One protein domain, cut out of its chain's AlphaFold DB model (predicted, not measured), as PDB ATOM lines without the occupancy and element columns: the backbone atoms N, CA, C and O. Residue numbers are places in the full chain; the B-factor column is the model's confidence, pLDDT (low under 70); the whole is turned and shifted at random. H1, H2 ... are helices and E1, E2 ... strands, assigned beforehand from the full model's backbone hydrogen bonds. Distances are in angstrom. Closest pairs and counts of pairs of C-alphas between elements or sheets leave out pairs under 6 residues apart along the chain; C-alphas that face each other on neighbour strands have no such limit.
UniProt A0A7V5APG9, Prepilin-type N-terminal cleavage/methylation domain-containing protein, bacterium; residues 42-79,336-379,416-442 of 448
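What this domain is: This is residues 42 to 79, 336 to 379 and 416 to 442 of the 448 residues of the protein "Prepilin-type N-terminal cleavage/methylation domain-containing protein" of bacterium (UniProt A0A7V5APG9). One long helix, H1, lies lengthwise over two small antiparallel sheets that sit next to each other, E3, E4 and E5 on the one hand and the pair E1 and E2 on the other, while the short helix H2 sits at the end of E5. A long loop, residues 351 to 364, leads from E2 to E3. The printed part has 109 residues with two named helices and five named strands, in the order H1 E1 E2 E3 E4 E5 H2; the larger sheet has the order E3 - E4 - E5. The class is mixed, helices and strands; the whole is compact, with a radius of gyration of the C-alphas of 14.0 A and spans of 43 by 29 by 25 A.

How they stand to each other: H1, residues 42 to 65, is on the sheet of E3, residues 365 to 370, E4, residues 418 to 424, and E5, residues 430 to 436, at a height over the sheet of 9.5 A. These are two layers, a helix on one face of a sheet. H1 lies over E4 and only just over E5, on which 3 of its C-alphas fall, and runs along the strands, at 8 degrees to E4 on the local plane. The closest C-alphas of H1 and E4 are those of Ala 48 and Ala 420, 6.4 A apart. E1, residues 69 to 74, and E2, residues 346 to 350, are antiparallel neighbours, with N 71 and O 348 at 2.8 A. The closest C-alphas of H1 and E1 are those of Ser 62 and Val 69, 5.5 A apart. The closest C-alphas of E2 and E3 are those of Ile 348 and Glu 365, 7.3 A apart. Residues 340 to 341 pair antiparallel with residues 369 to 370 of E3. E3 and E4 are antiparallel, with N 367 and O 422 at 2.8 A. E4 and E5 form a hairpin, with N 421 and O 433 at 2.8 A. H2, residues 437 to 441, only grazes the larger sheet; H1 and H2 are apart. In H2 the O i to N i+4 pair is within hydrogen-bond range, in H1 19 of 20.

Where its parts are: H1 begins at C-alpha 42 (-1.305, 13.257, -54.706) and is 33.9 A long. E1 is 16.1 A long, E2 13.1 A and E3 17.0 A. E4 is 19.8 A long and E5 20.0 A, from C-alpha 430 (-5.230, 25.635, -39.577). H2 is 6.5 A long and ends at C-alpha 441 (-14.782, 31.418, -59.592).

The domain as a whole: The two C-alphas farthest apart are those of Thr 65 and Gly 442, 43.6 A. Residues 80 to 335 are not printed, with 8.9 A between C-alphas 79 and 336; residues 380 to 415 are not printed, with 24.6 A between C-alphas 379 and 416. Of the links that are printed whole, E2 to E3 is long. The mean pLDDT of the printed part is 94.7, that of H2 is 85, and no printed residue is under 70.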
ATOM      1  N   ARG A  42      -1.962  13.362 -56.012       87.19
ATOM      2  CA  ARG A  42      -1.305  13.257 -54.706       87.19
ATOM      3  C   ARG A  42      -0.198  14.286 -54.503       87.19
ATOM      4  O   ARG A  42       0.023  14.698 -53.368       87.19
ATOM      5  N   THR A  43       0.490  14.721 -55.563       91.81
ATOM      6  CA  THR A  43       1.545  15.738 -55.433       91.81
ATOM      7  C   THR A  43       0.974  17.084 -55.006       91.81
ATOM      8  O   THR A  43       1.492  17.673 -54.065       91.81
ATOM      9  N   PHE A  44      -0.125  17.552 -55.614       94.69
ATOM     10  CA  PHE A  44      -0.749  18.824 -55.217       94.69
ATOM     11  C   PHE A  44      -1.240  18.801 -53.766       94.69
ATOM     12  O   PHE A  44      -0.953  19.723 -53.004       94.69
ATOM     13  N   GLU A  45      -1.935  17.731 -53.367       95.62
ATOM     14  CA  GLU A  45      -2.415  17.578 -51.988       95.62
ATOM     15  C   GLU A  45      -1.254  17.512 -50.988       95.62
ATOM     16  O   GLU A  45      -1.329  18.118 -49.918       95.62
ATOM     17  N   GLY A  46      -0.154  16.847 -51.358       95.75
ATOM     18  CA  GLY A  46       1.082  16.827 -50.581       95.75
ATOM     19  C   GLY A  46       1.666  18.226 -50.374       95.75
ATOM     20  O   GLY A  46       1.919  18.612 -49.237       95.75
ATOM     21  N   HIS A  47       1.799  19.022 -51.442       96.81
ATOM     22  CA  HIS A  47       2.300  20.400 -51.359       96.81
ATOM     23  C   HIS A  47       1.395  21.305 -50.510       96.81
ATOM     24  O   HIS A  47       1.888  22.054 -49.666       96.81
ATOM     25  N   ALA A  48       0.073  21.210 -50.680       97.56
ATOM     26  CA  ALA A  48      -0.883  21.951 -49.857       97.56
ATOM     27  C   ALA A  48      -0.803  21.549 -48.373       97.56
ATOM     28  O   ALA A  48      -0.892  22.408 -47.495       97.56
ATOM     29  N   THR A  49      -0.582  20.261 -48.091       97.38
ATOM     30  CA  THR A  49      -0.376  19.753 -46.726       97.38
ATOM     31  C   THR A  49       0.909  20.310 -46.116       97.38
ATOM     32  O   THR A  49       0.859  20.813 -44.999       97.38
ATOM     33  N   SER A  50       2.026  20.340 -46.852       97.25
ATOM     34  CA  SER A  50       3.280  20.947 -46.371       97.25
ATOM     35  C   SER A  50       3.119  22.431 -46.021       97.25
ATOM     36  O   SER A  50       3.633  22.890 -45.002       97.25
ATOM     37  N   VAL A  51       2.347  23.189 -46.808       98.06
ATOM     38  CA  VAL A  51       2.039  24.590 -46.468       98.06
ATOM     39  C   VAL A  51       1.156  24.692 -45.216       98.06
ATOM     40  O   VAL A  51       1.388  25.560 -44.375       98.06
ATOM     41  N   ALA A  52       0.184  23.792 -45.039       98.31
ATOM     42  CA  ALA A  52      -0.644  23.744 -43.829       98.31
ATOM     43  C   ALA A  52       0.168  23.400 -42.572       98.31
ATOM     44  O   ALA A  52      -0.052  23.983 -41.504       98.31
ATOM     45  N   GLU A  53       1.128  22.485 -42.700       97.56
ATOM     46  CA  GLU A  53       2.066  22.118 -41.642       97.56
ATOM     47  C   GLU A  53       2.955  23.302 -41.251       97.56
ATOM     48  O   GLU A  53       3.092  23.572 -40.060       97.56
ATOM     49  N   LEU A  54       3.476  24.076 -42.214       97.50
ATOM     50  CA  LEU A  54       4.238  25.297 -41.919       97.50
ATOM     51  C   LEU A  54       3.413  26.372 -41.208       97.50
ATOM     52  O   LEU A  54       3.894  26.992 -40.256       97.50
ATOM     53  N   LEU A  55       2.168  26.594 -41.636       97.94
ATOM     54  CA  LEU A  55       1.266  27.522 -40.947       97.94
ATOM     55  C   LEU A  55       1.033  27.075 -39.496       97.94
ATOM     56  O   LEU A  55       1.104  27.884 -38.572       97.94
ATOM     57  N   SER A  56       0.832  25.771 -39.288       98.06
ATOM     58  CA  SER A  56       0.660  25.179 -37.957       98.06
ATOM     59  C   SER A  56       1.940  25.261 -37.118       98.06
ATOM     60  O   SER A  56       1.884  25.506 -35.911       98.06
ATOM     61  N   LEU A  57       3.108  25.115 -37.748       97.25
ATOM     62  CA  LEU A  57       4.412  25.256 -37.107       97.25
ATOM     63  C   LEU A  57       4.602  26.665 -36.531       97.25
ATOM     64  O   LEU A  57       5.135  26.791 -35.430       97.25
ATOM     65  N   GLY A  58       4.107  27.710 -37.205       97.44
ATOM     66  CA  GLY A  58       4.112  29.082 -36.681       97.44
ATOM     67  C   GLY A  58       3.427  29.206 -35.310       97.44
ATOM     68  O   GLY A  58       3.998  29.762 -34.365       97.44
ATOM     69  N   LYS A  59       2.246  28.593 -35.160       97.50
ATOM     70  CA  LYS A  59       1.526  28.481 -33.878       97.50
ATOM     71  C   LYS A  59       2.305  27.675 -32.834       97.50
ATOM     72  O   LYS A  59       2.438  28.105 -31.691       97.50
ATOM     73  N   VAL A  60       2.848  26.516 -33.207       97.56
ATOM     74  CA  VAL A  60       3.596  25.661 -32.266       97.56
ATOM     75  C   VAL A  60       4.861  26.361 -31.762       97.56
ATOM     76  O   VAL A  60       5.165  26.309 -30.570       97.56
ATOM     77  N   ILE A  61       5.602  27.037 -32.647       96.62
ATOM     78  CA  ILE A  61       6.809  27.776 -32.268       96.62
ATOM     79  C   ILE A  61       6.447  28.922 -31.331       96.62
ATOM     80  O   ILE A  61       7.078  29.026 -30.282       96.62
ATOM     81  N   SER A  62       5.438  29.729 -31.668       96.81
ATOM     82  CA  SER A  62       5.058  30.883 -30.844       96.81
ATOM     83  C   SER A  62       4.667  30.480 -29.425       96.81
ATOM     84  O   SER A  62       5.191  31.057 -28.472       96.81
ATOM     85  N   GLN A  63       3.868  29.416 -29.276       96.88
ATOM     86  CA  GLN A  63       3.522  28.831 -27.975       96.88
ATOM     87  C   GLN A  63       4.749  28.319 -27.219       96.88
ATOM     88  O   GLN A  63       4.920  28.605 -26.035       96.88
ATOM     89  N   ARG A  64       5.622  27.564 -27.896       96.31
ATOM     90  CA  ARG A  64       6.801  26.951 -27.270       96.31
ATOM     91  C   ARG A  64       7.806  27.992 -26.785       96.31
ATOM     92  O   ARG A  64       8.435  27.790 -25.752       96.31
ATOM     93  N   THR A  65       7.997  29.071 -27.542       93.56
ATOM     94  CA  THR A  65       8.961  30.129 -27.204       93.56
ATOM     95  C   THR A  65       8.339  31.284 -26.429       93.56
ATOM     96  O   THR A  65       9.070  32.187 -26.038       93.56
ATOM     97  N   ASN A  66       7.015  31.280 -26.234       94.94
ATOM     98  CA  ASN A  66       6.251  32.397 -25.678       94.94
ATOM     99  C   ASN A  66       6.615  33.737 -26.352       94.94
ATOM    100  O   ASN A  66       6.857  34.745 -25.691       94.94
ATOM    101  N   SER A  67       6.719  33.721 -27.683       92.19
ATOM    102  CA  SER A  67       7.157  34.864 -28.494       92.19
ATOM    103  C   SER A  67       6.330  34.933 -29.774       92.19
ATOM    104  O   SER A  67       6.007  33.877 -30.320       92.19
ATOM    105  N   PRO A  68       6.002  36.133 -30.284       94.00
ATOM    106  CA  PRO A  68       5.330  36.268 -31.568       94.00
ATOM    107  C   PRO A  68       6.124  35.625 -32.712       94.00
ATOM    108  O   PRO A  68       7.359  35.660 -32.731       94.00
ATOM    109  N   VAL A  69       5.401  35.058 -33.676       96.38
ATOM    110  CA  VAL A  69       5.947  34.432 -34.890       96.38
ATOM    111  C   VAL A  69       5.160  34.935 -36.090       96.38
ATOM    112  O   VAL A  69       3.951  35.113 -36.010       96.38
ATOM    113  N   MET A  70       5.831  35.164 -37.211       96.19
ATOM    114  CA  MET A  70       5.191  35.529 -38.471       96.19
ATOM    115  C   MET A  70       5.334  34.369 -39.453       96.19
ATOM    116  O   MET A  70       6.409  33.801 -39.578       96.19
ATOM    117  N   VAL A  71       4.284  34.042 -40.194       96.94
ATOM    118  CA  VAL A  71       4.380  33.201 -41.389       96.94
ATOM    119  C   VAL A  71       4.154  34.084 -42.601       96.94
ATOM    120  O   VAL A  71       3.129  34.752 -42.711       96.94
ATOM    121  N   GLN A  72       5.134  34.125 -43.491       95.81
ATOM    122  CA  GLN A  72       5.062  34.882 -44.728       95.81
ATOM    123  C   GLN A  72       4.808  33.925 -45.888       95.81
ATOM    124  O   GLN A  72       5.568  32.982 -46.093       95.81
ATOM    125  N   CYS A  73       3.756  34.195 -46.651       96.62
ATOM    126  CA  CYS A  73       3.448  33.525 -47.905       96.62
ATOM    127  C   CYS A  73       3.756  34.496 -49.042       96.62
ATOM    128  O   CYS A  73       3.119  35.550 -49.144       96.62
ATOM    129  N   ASP A  74       4.736  34.158 -49.871       95.81
ATOM    130  CA  ASP A  74       5.169  34.981 -50.990       95.81
ATOM    131  C   ASP A  74       4.811  34.294 -52.316       95.81
ATOM    132  O   ASP A  74       5.436  33.299 -52.686       95.81
ATOM    133  N   PRO A  75       3.785  34.774 -53.039       95.81
ATOM    134  CA  PRO A  75       3.373  34.152 -54.288       95.81
ATOM    135  C   PRO A  75       4.313  34.459 -55.460       95.81
ATOM    136  O   PRO A  75       4.251  33.765 -56.472       95.81
ATOM    137  N   TYR A  76       5.195  35.458 -55.338       93.38
ATOM    138  CA  TYR A  76       6.164  35.817 -56.377       93.38
ATOM    139  C   TYR A  76       7.405  34.926 -56.312       93.38
ATOM    140  O   TYR A  76       7.896  34.474 -57.345       93.38
ATOM    141  N   GLU A  77       7.866  34.628 -55.096       94.62
ATOM    142  CA  GLU A  77       8.910  33.624 -54.840       94.62
ATOM    143  C   GLU A  77       8.342  32.194 -54.785       94.62
ATOM    144  O   GLU A  77       9.094  31.220 -54.767       94.62
ATOM    145  N   ASN A  78       7.010  32.068 -54.780       96.88
ATOM    146  CA  ASN A  78       6.268  30.828 -54.574       96.88
ATOM    147  C   ASN A  78       6.752  30.064 -53.330       96.88
ATOM    148  O   ASN A  78       6.981  28.856 -53.371       96.88
ATOM    149  N   SER A  79       6.941  30.777 -52.221       97.00
ATOM    150  CA  SER A  79       7.505  30.234 -50.987       97.00
ATOM    151  C   SER A  79       6.650  30.570 -49.769       97.00
ATOM    152  O   SER A  79       5.915  31.562 -49.722       97.00
ATOM    153  N   PRO A 336       7.038  23.806 -55.468       95.56
ATOM    154  CA  PRO A 336       7.401  23.475 -56.842       95.56
ATOM    155  C   PRO A 336       6.538  24.212 -57.860       95.56
ATOM    156  O   PRO A 336       5.359  24.446 -57.625       95.56
ATOM    157  N   SER A 337       7.094  24.497 -59.036       94.19
ATOM    158  CA  SER A 337       6.431  25.269 -60.098       94.19
ATOM    159  C   SER A 337       5.144  24.650 -60.660       94.19
ATOM    160  O   SER A 337       4.453  25.310 -61.426       94.19
ATOM    161  N   SER A 338       4.817  23.405 -60.304       93.00
ATOM    162  CA  SER A 338       3.534  22.761 -60.614       93.00
ATOM    163  C   SER A 338       2.382  23.220 -59.714       93.00
ATOM    164  O   SER A 338       1.240  22.841 -59.950       93.00
ATOM    165  N   VAL A 339       2.681  23.952 -58.642       96.44
ATOM    166  CA  VAL A 339       1.714  24.481 -57.680       96.44
ATOM    167  C   VAL A 339       2.050  25.942 -57.423       96.44
ATOM    168  O   VAL A 339       3.213  26.301 -57.283       96.44
ATOM    169  N   HIS A 340       1.037  26.789 -57.327       96.75
ATOM    170  CA  HIS A 340       1.210  28.223 -57.170       96.75
ATOM    171  C   HIS A 340       0.451  28.738 -55.956       96.75
ATOM    172  O   HIS A 340      -0.739  28.458 -55.800       96.75
ATOM    173  N   LEU A 341       1.120  29.539 -55.128       97.19
ATOM    174  CA  LEU A 341       0.447  30.432 -54.188       97.19
ATOM    175  C   LEU A 341      -0.302  31.517 -54.955       97.19
ATOM    176  O   LEU A 341       0.226  32.123 -55.887       97.19
ATOM    177  N   MET A 342      -1.535  31.778 -54.540       96.56
ATOM    178  CA  MET A 342      -2.384  32.777 -55.174       96.56
ATOM    179  C   MET A 342      -2.427  34.088 -54.391       96.56
ATOM    180  O   MET A 342      -2.294  34.111 -53.169       96.56
ATOM    181  N   GLY A 343      -2.741  35.169 -55.105       93.88
ATOM    182  CA  GLY A 343      -2.978  36.487 -54.523       93.88
ATOM    183  C   GLY A 343      -1.701  37.306 -54.370       93.88
ATOM    184  O   GLY A 343      -0.794  37.212 -55.191       93.88
ATOM    185  N   THR A 344      -1.663  38.155 -53.347       92.81
ATOM    186  CA  THR A 344      -0.518  39.012 -53.022       92.81
ATOM    187  C   THR A 344       0.251  38.462 -51.824       92.81
ATOM    188  O   THR A 344      -0.219  37.566 -51.116       92.81
ATOM    189  N   LYS A 345       1.452  39.001 -51.595       93.19
ATOM    190  CA  LYS A 345       2.278  38.688 -50.427       93.19
ATOM    191  C   LYS A 345       1.459  38.819 -49.144       93.19
ATOM    192  O   LYS A 345       0.861  39.863 -48.880       93.19
ATOM    193  N   LYS A 346       1.452  37.763 -48.335       94.38
ATOM    194  CA  LYS A 346       0.645  37.679 -47.119       94.38
ATOM    195  C   LYS A 346       1.517  37.416 -45.905       94.38
ATOM    196  O   LYS A 346       2.430  36.598 -45.958       94.38
ATOM    197  N   ARG A 347       1.228  38.104 -44.803       95.25
ATOM    198  CA  ARG A 347       1.910  37.935 -43.517       95.25
ATOM    199  C   ARG A 347       0.878  37.564 -42.473       95.25
ATOM    200  O   ARG A 347      -0.090  38.294 -42.300       95.25
ATOM    201  N   ILE A 348       1.087  36.438 -41.815       97.25
ATOM    202  CA  ILE A 348       0.192  35.888 -40.805       97.25
ATOM    203  C   ILE A 348       0.950  35.905 -39.484       97.25
ATOM    204  O   ILE A 348       1.907  35.158 -39.299       97.25
ATOM    205  N   TYR A 349       0.563  36.805 -38.592       96.62
ATOM    206  CA  TYR A 349       1.184  37.008 -37.295       96.62
ATOM    207  C   TYR A 349       0.459  36.180 -36.240       96.62
ATOM    208  O   TYR A 349      -0.750  36.302 -36.045       96.62
ATOM    209  N   PHE A 350       1.225  35.362 -35.532       97.69
ATOM    210  CA  PHE A 350       0.798  34.645 -34.345       97.69
ATOM    211  C   PHE A 350       1.319  35.371 -33.107       97.69
ATOM    212  O   PHE A 350       2.505  35.705 -33.027       97.69
ATOM    213  N   ASN A 351       0.445  35.598 -32.128       96.56
ATOM    214  CA  ASN A 351       0.837  36.143 -30.832       96.56
ATOM    215  C   ASN A 351       1.598  35.085 -29.999       96.56
ATOM    216  O   ASN A 351       1.718  33.927 -30.394       96.56
ATOM    217  N   ALA A 352       2.084  35.444 -28.808       95.81
ATOM    218  CA  ALA A 352       2.826  34.517 -27.939       95.81
ATOM    219  C   ALA A 352       2.024  33.270 -27.485       95.81
ATOM    220  O   ALA A 352       2.617  32.288 -27.046       95.81
ATOM    221  N   LYS A 353       0.687  33.281 -27.604       97.69
ATOM    222  CA  LYS A 353      -0.193  32.131 -27.321       97.69
ATOM    223  C   LYS A 353      -0.459  31.261 -28.555       97.69
ATOM    224  O   LYS A 353      -1.156  30.250 -28.444       97.69
ATOM    225  N   GLY A 354       0.075  31.633 -29.717       97.62
ATOM    226  CA  GLY A 354      -0.166  30.959 -30.989       97.62
ATOM    227  C   GLY A 354      -1.554  31.193 -31.581       97.62
ATOM    228  O   GLY A 354      -1.985  30.422 -32.433       97.62
ATOM    229  N   GLU A 355      -2.255  32.232 -31.134       98.31
ATOM    230  CA  GLU A 355      -3.488  32.727 -31.757       98.31
ATOM    231  C   GLU A 355      -3.124  33.746 -32.846       98.31
ATOM    232  O   GLU A 355      -2.030  34.317 -32.800       98.31
ATOM    233  N   LEU A 356      -4.024  34.018 -33.797       97.69
ATOM    234  CA  LEU A 356      -3.814  35.134 -34.723       97.69
ATOM    235  C   LEU A 356      -3.744  36.443 -33.935       97.69
ATOM    236  O   LEU A 356      -4.593  36.712 -33.087       97.69
ATOM    237  N   ASP A 357      -2.725  37.250 -34.208       96.00
ATOM    238  CA  ASP A 357      -2.529  38.511 -33.507       96.00
ATOM    239  C   ASP A 357      -3.611  39.526 -33.931       96.00
ATOM    240  O   ASP A 357      -3.612  39.974 -35.085       96.00
ATOM    241  N   PRO A 358      -4.523  39.928 -33.020       94.12
ATOM    242  CA  PRO A 358      -5.635  40.816 -33.346       94.12
ATOM    243  C   PRO A 358      -5.184  42.230 -33.735       94.12
ATOM    244  O   PRO A 358      -5.978  42.999 -34.276       94.12
ATOM    245  N   TYR A 359      -3.926  42.598 -33.467       88.81
ATOM    246  CA  TYR A 359      -3.360  43.853 -33.955       88.81
ATOM    247  C   TYR A 359      -3.211  43.855 -35.485       88.81
ATOM    248  O   TYR A 359      -3.363  44.896 -36.122       88.81
ATOM    249  N   TYR A 360      -2.913  42.693 -36.075       91.44
ATOM    250  CA  TYR A 360      -2.676  42.534 -37.512       91.44
ATOM    251  C   TYR A 360      -3.880  41.944 -38.243       91.44
ATOM    252  O   TYR A 360      -4.071  42.217 -39.427       91.44
ATOM    253  N   HIS A 361      -4.692  41.155 -37.540       94.25
ATOM    254  CA  HIS A 361      -5.766  40.360 -38.118       94.25
ATOM    255  C   HIS A 361      -7.105  40.728 -37.492       94.25
ATOM    256  O   HIS A 361      -7.297  40.634 -36.283       94.25
ATOM    257  N   SER A 362      -8.059  41.128 -38.331       94.00
ATOM    258  CA  SER A 362      -9.439  41.394 -37.897       94.00
ATOM    259  C   SER A 362     -10.364  40.182 -38.061       94.00
ATOM    260  O   SER A 362     -11.467  40.171 -37.515       94.00
ATOM    261  N   SER A 363      -9.921  39.160 -38.796       95.31
ATOM    262  CA  SER A 363     -10.667  37.937 -39.089       95.31
ATOM    263  C   SER A 363      -9.720  36.758 -39.318       95.31
ATOM    264  O   SER A 363      -8.500  36.916 -39.278       95.31
ATOM    265  N   ASP A 364     -10.292  35.587 -39.606       97.19
ATOM    266  CA  ASP A 364      -9.549  34.447 -40.142       97.19
ATOM    267  C   ASP A 364      -8.723  34.853 -41.369       97.19
ATOM    268  O   ASP A 364      -9.162  35.663 -42.195       97.19
ATOM    269  N   GLU A 365      -7.570  34.213 -41.530       97.62
ATOM    270  CA  GLU A 365      -6.705  34.407 -42.683       97.62
ATOM    271  C   GLU A 365      -6.768  33.219 -43.632       97.62
ATOM    272  O   GLU A 365      -6.686  32.066 -43.222       97.62
ATOM    273  N   VAL A 366      -6.896  33.502 -44.927       97.06
ATOM    274  CA  VAL A 366      -6.951  32.471 -45.970       97.06
ATOM    275  C   VAL A 366      -5.705  32.521 -46.851       97.06
ATOM    276  O   VAL A 366      -5.344  33.592 -47.341       97.06
ATOM    277  N   VAL A 367      -5.071  31.371 -47.063       97.56
ATOM    278  CA  VAL A 367      -4.003  31.137 -48.042       97.56
ATOM    279  C   VAL A 367      -4.548  30.187 -49.101       97.56
ATOM    280  O   VAL A 367      -5.157  29.166 -48.782       97.56
ATOM    281  N   LEU A 368      -4.364  30.549 -50.366       97.44
ATOM    282  CA  LEU A 368      -4.893  29.811 -51.506       97.44
ATOM    283  C   LEU A 368      -3.737  29.259 -52.337       97.44
ATOM    284  O   LEU A 368      -2.785  29.986 -52.623       97.44
ATOM    285  N   LEU A 369      -3.841  27.993 -52.737       97.56
ATOM    286  CA  LEU A 369      -2.948  27.384 -53.722       97.56
ATOM    287  C   LEU A 369      -3.745  26.840 -54.895       97.56
ATOM    288  O   LEU A 369      -4.871  26.380 -54.715       97.56
ATOM    289  N   THR A 370      -3.129  26.823 -56.070       96.31
ATOM    290  CA  THR A 370      -3.688  26.241 -57.293       96.31
ATOM    291  C   THR A 370      -2.641  25.427 -58.041       96.31
ATOM    292  O   THR A 370      -1.463  25.769 -58.003       96.31
ATOM    293  N   ASP A 371      -3.046  24.353 -58.716       95.56
ATOM    294  CA  ASP A 371      -2.206  23.649 -59.699       95.56
ATOM    295  C   ASP A 371      -2.470  24.118 -61.139       95.56
ATOM    296  O   ASP A 371      -1.970  23.519 -62.092       95.56
ATOM    297  N   ARG A 372      -3.241  25.204 -61.304       91.75
ATOM    298  CA  ARG A 372      -3.538  25.794 -62.609       91.75
ATOM    299  C   ARG A 372      -2.248  26.146 -63.343       91.75
ATOM    300  O   ARG A 372      -1.508  27.043 -62.931       91.75
ATOM    301  N   PHE A 373      -2.030  25.477 -64.471       87.69
ATOM    302  CA  PHE A 373      -0.866  25.706 -65.309       87.69
ATOM    303  C   PHE A 373      -0.824  27.158 -65.797       87.69
ATOM    304  O   PHE A 373      -1.806  27.699 -66.302       87.69
ATOM    305  N   GLY A 374       0.333  27.801 -65.637       85.81
ATOM    306  CA  GLY A 374       0.532  29.174 -66.090       85.81
ATOM    307  C   GLY A 374      -0.145  30.237 -65.223       85.81
ATOM    308  O   GLY A 374      -0.157  31.402 -65.628       85.81
ATOM    309  N   TYR A 375      -0.669  29.884 -64.040       91.44
ATOM    310  CA  TYR A 375      -1.091  30.892 -63.074       91.44
ATOM    311  C   TYR A 375       0.081  31.827 -62.763       91.44
ATOM    312  O   TYR A 375       1.172  31.399 -62.387       91.44
ATOM    313  N   LYS A 376      -0.164  33.126 -62.920       91.38
ATOM    314  CA  LYS A 376       0.750  34.180 -62.489       91.38
ATOM    315  C   LYS A 376       0.058  34.950 -61.375       91.38
ATOM    316  O   LYS A 376      -1.107  35.321 -61.559       91.38
ATOM    317  N   PRO A 377       0.733  35.197 -60.241       90.31
ATOM    318  CA  PRO A 377       0.164  36.062 -59.227       90.31
ATOM    319  C   PRO A 377      -0.142  37.432 -59.843       90.31
ATOM    320  O   PRO A 377       0.558  37.853 -60.776       90.31
ATOM    321  N   PRO A 378      -1.191  38.127 -59.364       88.25
ATOM    322  CA  PRO A 378      -1.452  39.493 -59.786       88.25
ATOM    323  C   PRO A 378      -0.157  40.305 -59.658       88.25
ATOM    324  O   PRO A 378       0.568  40.120 -58.670       88.25
ATOM    325  N   PRO A 379       0.166  41.161 -60.648       84.00
ATOM    326  CA  PRO A 379       1.355  41.993 -60.565       84.00
ATOM    327  C   PRO A 379       1.319  42.709 -59.223       84.00
ATOM    328  O   PRO A 379       0.265  43.213 -58.834       84.00
ATOM    329  N   ASP A 416     -10.258  21.334 -64.886       84.56
ATOM    330  CA  ASP A 416      -9.645  20.280 -64.074       84.56
ATOM    331  C   ASP A 416      -8.667  20.822 -63.023       84.56
ATOM    332  O   ASP A 416      -8.297  20.088 -62.104       84.56
ATOM    333  N   SER A 417      -8.322  22.112 -63.097       90.31
ATOM    334  CA  SER A 417      -7.502  22.784 -62.090       90.31
ATOM    335  C   SER A 417      -8.147  22.718 -60.701       90.31
ATOM    336  O   SER A 417      -9.355  22.919 -60.500       90.31
ATOM    337  N   ARG A 418      -7.319  22.442 -59.703       93.50
ATOM    338  CA  ARG A 418      -7.681  22.281 -58.300       93.50
ATOM    339  C   ARG A 418      -7.182  23.460 -57.499       93.50
ATOM    340  O   ARG A 418      -6.203  24.120 -57.831       93.50
ATOM    341  N   MET A 419      -7.872  23.696 -56.397       95.88
ATOM    342  CA  MET A 419      -7.545  24.740 -55.456       95.88
ATOM    343  C   MET A 419      -7.550  24.175 -54.040       95.88
ATOM    344  O   MET A 419      -8.460  23.437 -53.653       95.88
ATOM    345  N   ALA A 420      -6.533  24.536 -53.270       97.56
ATOM    346  CA  ALA A 420      -6.451  24.270 -51.847       97.56
ATOM    347  C   ALA A 420      -6.720  25.574 -51.098       97.56
ATOM    348  O   ALA A 420      -6.090  26.597 -51.369       97.56
ATOM    349  N   ILE A 421      -7.662  25.531 -50.161       97.38
ATOM    350  CA  ILE A 421      -7.989  26.635 -49.266       97.38
ATOM    351  C   ILE A 421      -7.484  26.272 -47.881       97.38
ATOM    352  O   ILE A 421      -8.018  25.365 -47.234       97.38
ATOM    353  N   LEU A 422      -6.480  27.011 -47.428       98.25
ATOM    354  CA  LEU A 422      -5.964  26.936 -46.077       98.25
ATOM    355  C   LEU A 422      -6.507  28.119 -45.301       98.25
ATOM    356  O   LEU A 422      -6.256  29.267 -45.653       98.25
ATOM    357  N   ARG A 423      -7.261  27.844 -44.247       98.19
ATOM    358  CA  ARG A 423      -7.805  28.867 -43.360       98.19
ATOM    359  C   ARG A 423      -7.127  28.761 -42.006       98.19
ATOM    360  O   ARG A 423      -7.152  27.692 -41.402       98.19
ATOM    361  N   VAL A 424      -6.566  29.867 -41.542       98.19
ATOM    362  CA  VAL A 424      -6.062  30.056 -40.186       98.19
ATOM    363  C   VAL A 424      -7.139  30.795 -39.402       98.19
ATOM    364  O   VAL A 424      -7.477  31.930 -39.731       98.19
ATOM    365  N   SER A 425      -7.725  30.136 -38.409       98.38
ATOM    366  CA  SER A 425      -8.753  30.744 -37.560       98.38
ATOM    367  C   SER A 425      -8.155  31.734 -36.560       98.38
ATOM    368  O   SER A 425      -6.957  31.689 -36.287       98.38
ATOM    369  N   ALA A 426      -8.990  32.556 -35.918       97.38
ATOM    370  CA  ALA A 426      -8.560  33.429 -34.816       97.38
ATOM    371  C   ALA A 426      -7.774  32.693 -33.703       97.38
ATOM    372  O   ALA A 426      -6.835  33.243 -33.136       97.38
ATOM    373  N   SER A 427      -8.093  31.421 -33.433       97.56
ATOM    374  CA  SER A 427      -7.377  30.574 -32.457       97.56
ATOM    375  C   SER A 427      -6.012  30.053 -32.948       97.56
ATOM    376  O   SER A 427      -5.333  29.290 -32.252       97.56
ATOM    377  N   GLY A 428      -5.634  30.393 -34.181       97.25
ATOM    378  CA  GLY A 428      -4.459  29.892 -34.885       97.25
ATOM    379  C   GLY A 428      -4.589  28.456 -35.403       97.25
ATOM    380  O   GLY A 428      -3.605  27.892 -35.871       97.25
ATOM    381  N   GLU A 429      -5.759  27.815 -35.297       98.25
ATOM    382  CA  GLU A 429      -5.989  26.508 -35.931       98.25
ATOM    383  C   GLU A 429      -6.014  26.628 -37.453       98.25
ATOM    384  O   GLU A 429      -6.668  27.522 -37.993       98.25
ATOM    385  N   VAL A 430      -5.330  25.699 -38.121       98.00
ATOM    386  CA  VAL A 430      -5.230  25.635 -39.577       98.00
ATOM    387  C   VAL A 430      -6.134  24.522 -40.091       98.00
ATOM    388  O   VAL A 430      -5.975  23.361 -39.721       98.00
ATOM    389  N   SER A 431      -7.071  24.866 -40.969       97.88
ATOM    390  CA  SER A 431      -7.899  23.900 -41.695       97.88
ATOM    391  C   SER A 431      -7.556  23.925 -43.180       97.88
ATOM    392  O   SER A 431      -7.467  25.005 -43.765       97.88
ATOM    393  N   LEU A 432      -7.407  22.747 -43.783       97.94
ATOM    394  CA  LEU A 432      -7.149  22.560 -45.209       97.94
ATOM    395  C   LEU A 432      -8.387  21.953 -45.872       97.94
ATOM    396  O   LEU A 432      -8.931  20.955 -45.403       97.94
ATOM    397  N   SER A 433      -8.825  22.552 -46.974       97.31
ATOM    398  CA  SER A 433      -9.915  22.029 -47.797       97.31
ATOM    399  C   SER A 433      -9.562  22.120 -49.276       97.31
ATOM    400  O   SER A 433      -8.847  23.030 -49.694       97.31
ATOM    401  N   PHE A 434     -10.064  21.178 -50.069       96.00
ATOM    402  CA  PHE A 434      -9.822  21.114 -51.507       96.00
ATOM    403  C   PHE A 434     -11.111  21.378 -52.276       96.00
ATOM    404  O   PHE A 434     -12.191  20.925 -51.890       96.00
ATOM    405  N   MET A 435     -11.002  22.091 -53.392       95.19
ATOM    406  CA  MET A 435     -12.105  22.297 -54.324       95.19
ATOM    407  C   MET A 435     -11.609  22.453 -55.757       95.19
ATOM    408  O   MET A 435     -10.420  22.622 -56.005       95.19
ATOM    409  N   ARG A 436     -12.531  22.389 -56.720       92.12
ATOM    410  CA  ARG A 436     -12.219  22.680 -58.123       92.12
ATOM    411  C   ARG A 436     -12.216  24.183 -58.363       92.12
ATOM    412  O   ARG A 436     -13.084  24.884 -57.843       92.12
ATOM    413  N   TRP A 437     -11.284  24.643 -59.191       86.69
ATOM    414  CA  TRP A 437     -11.143  26.043 -59.593       86.69
ATOM    415  C   TRP A 437     -12.457  26.627 -60.130       86.69
ATOM    416  O   TRP A 437     -12.921  27.676 -59.677       86.69
ATOM    417  N   SER A 438     -13.116  25.878 -61.019       86.25
ATOM    418  CA  SER A 438     -14.408  26.231 -61.614       86.25
ATOM    419  C   SER A 438     -15.514  26.474 -60.586       86.25
ATOM    420  O   SER A 438     -16.326  27.372 -60.773       86.25
ATOM    421  N   LYS A 439     -15.529  25.750 -59.461       87.25
ATOM    422  CA  LYS A 439     -16.541  25.937 -58.409       87.25
ATOM    423  C   LYS A 439     -16.335  27.236 -57.624       87.25
ATOM    424  O   LYS A 439     -17.303  27.811 -57.138       87.25
ATOM    425  N   TYR A 440     -15.089  27.682 -57.480       85.00
ATOM    426  CA  TYR A 440     -14.765  28.876 -56.702       85.00
ATOM    427  C   TYR A 440     -15.030  30.168 -57.480       85.00
ATOM    428  O   TYR A 440     -15.630  31.094 -56.941       85.00
ATOM    429  N   PHE A 441     -14.627  30.220 -58.754       82.00
ATOM    430  CA  PHE A 441     -14.782  31.418 -59.592       82.00
ATOM    431  C   PHE A 441     -16.007  31.387 -60.509       82.00
ATOM    432  O   PHE A 441     -16.483  32.442 -60.916       82.00
ATOM    433  N   GLY A 442     -16.545  30.203 -60.815       74.06
ATOM    434  CA  GLY A 442     -17.659  30.024 -61.752       74.06
ATOM    435  C   GLY A 442     -19.012  30.524 -61.253       74.06
ATOM    436  O   GLY A 442     -19.985  30.407 -61.990       74.06
TER     437      GLY A 442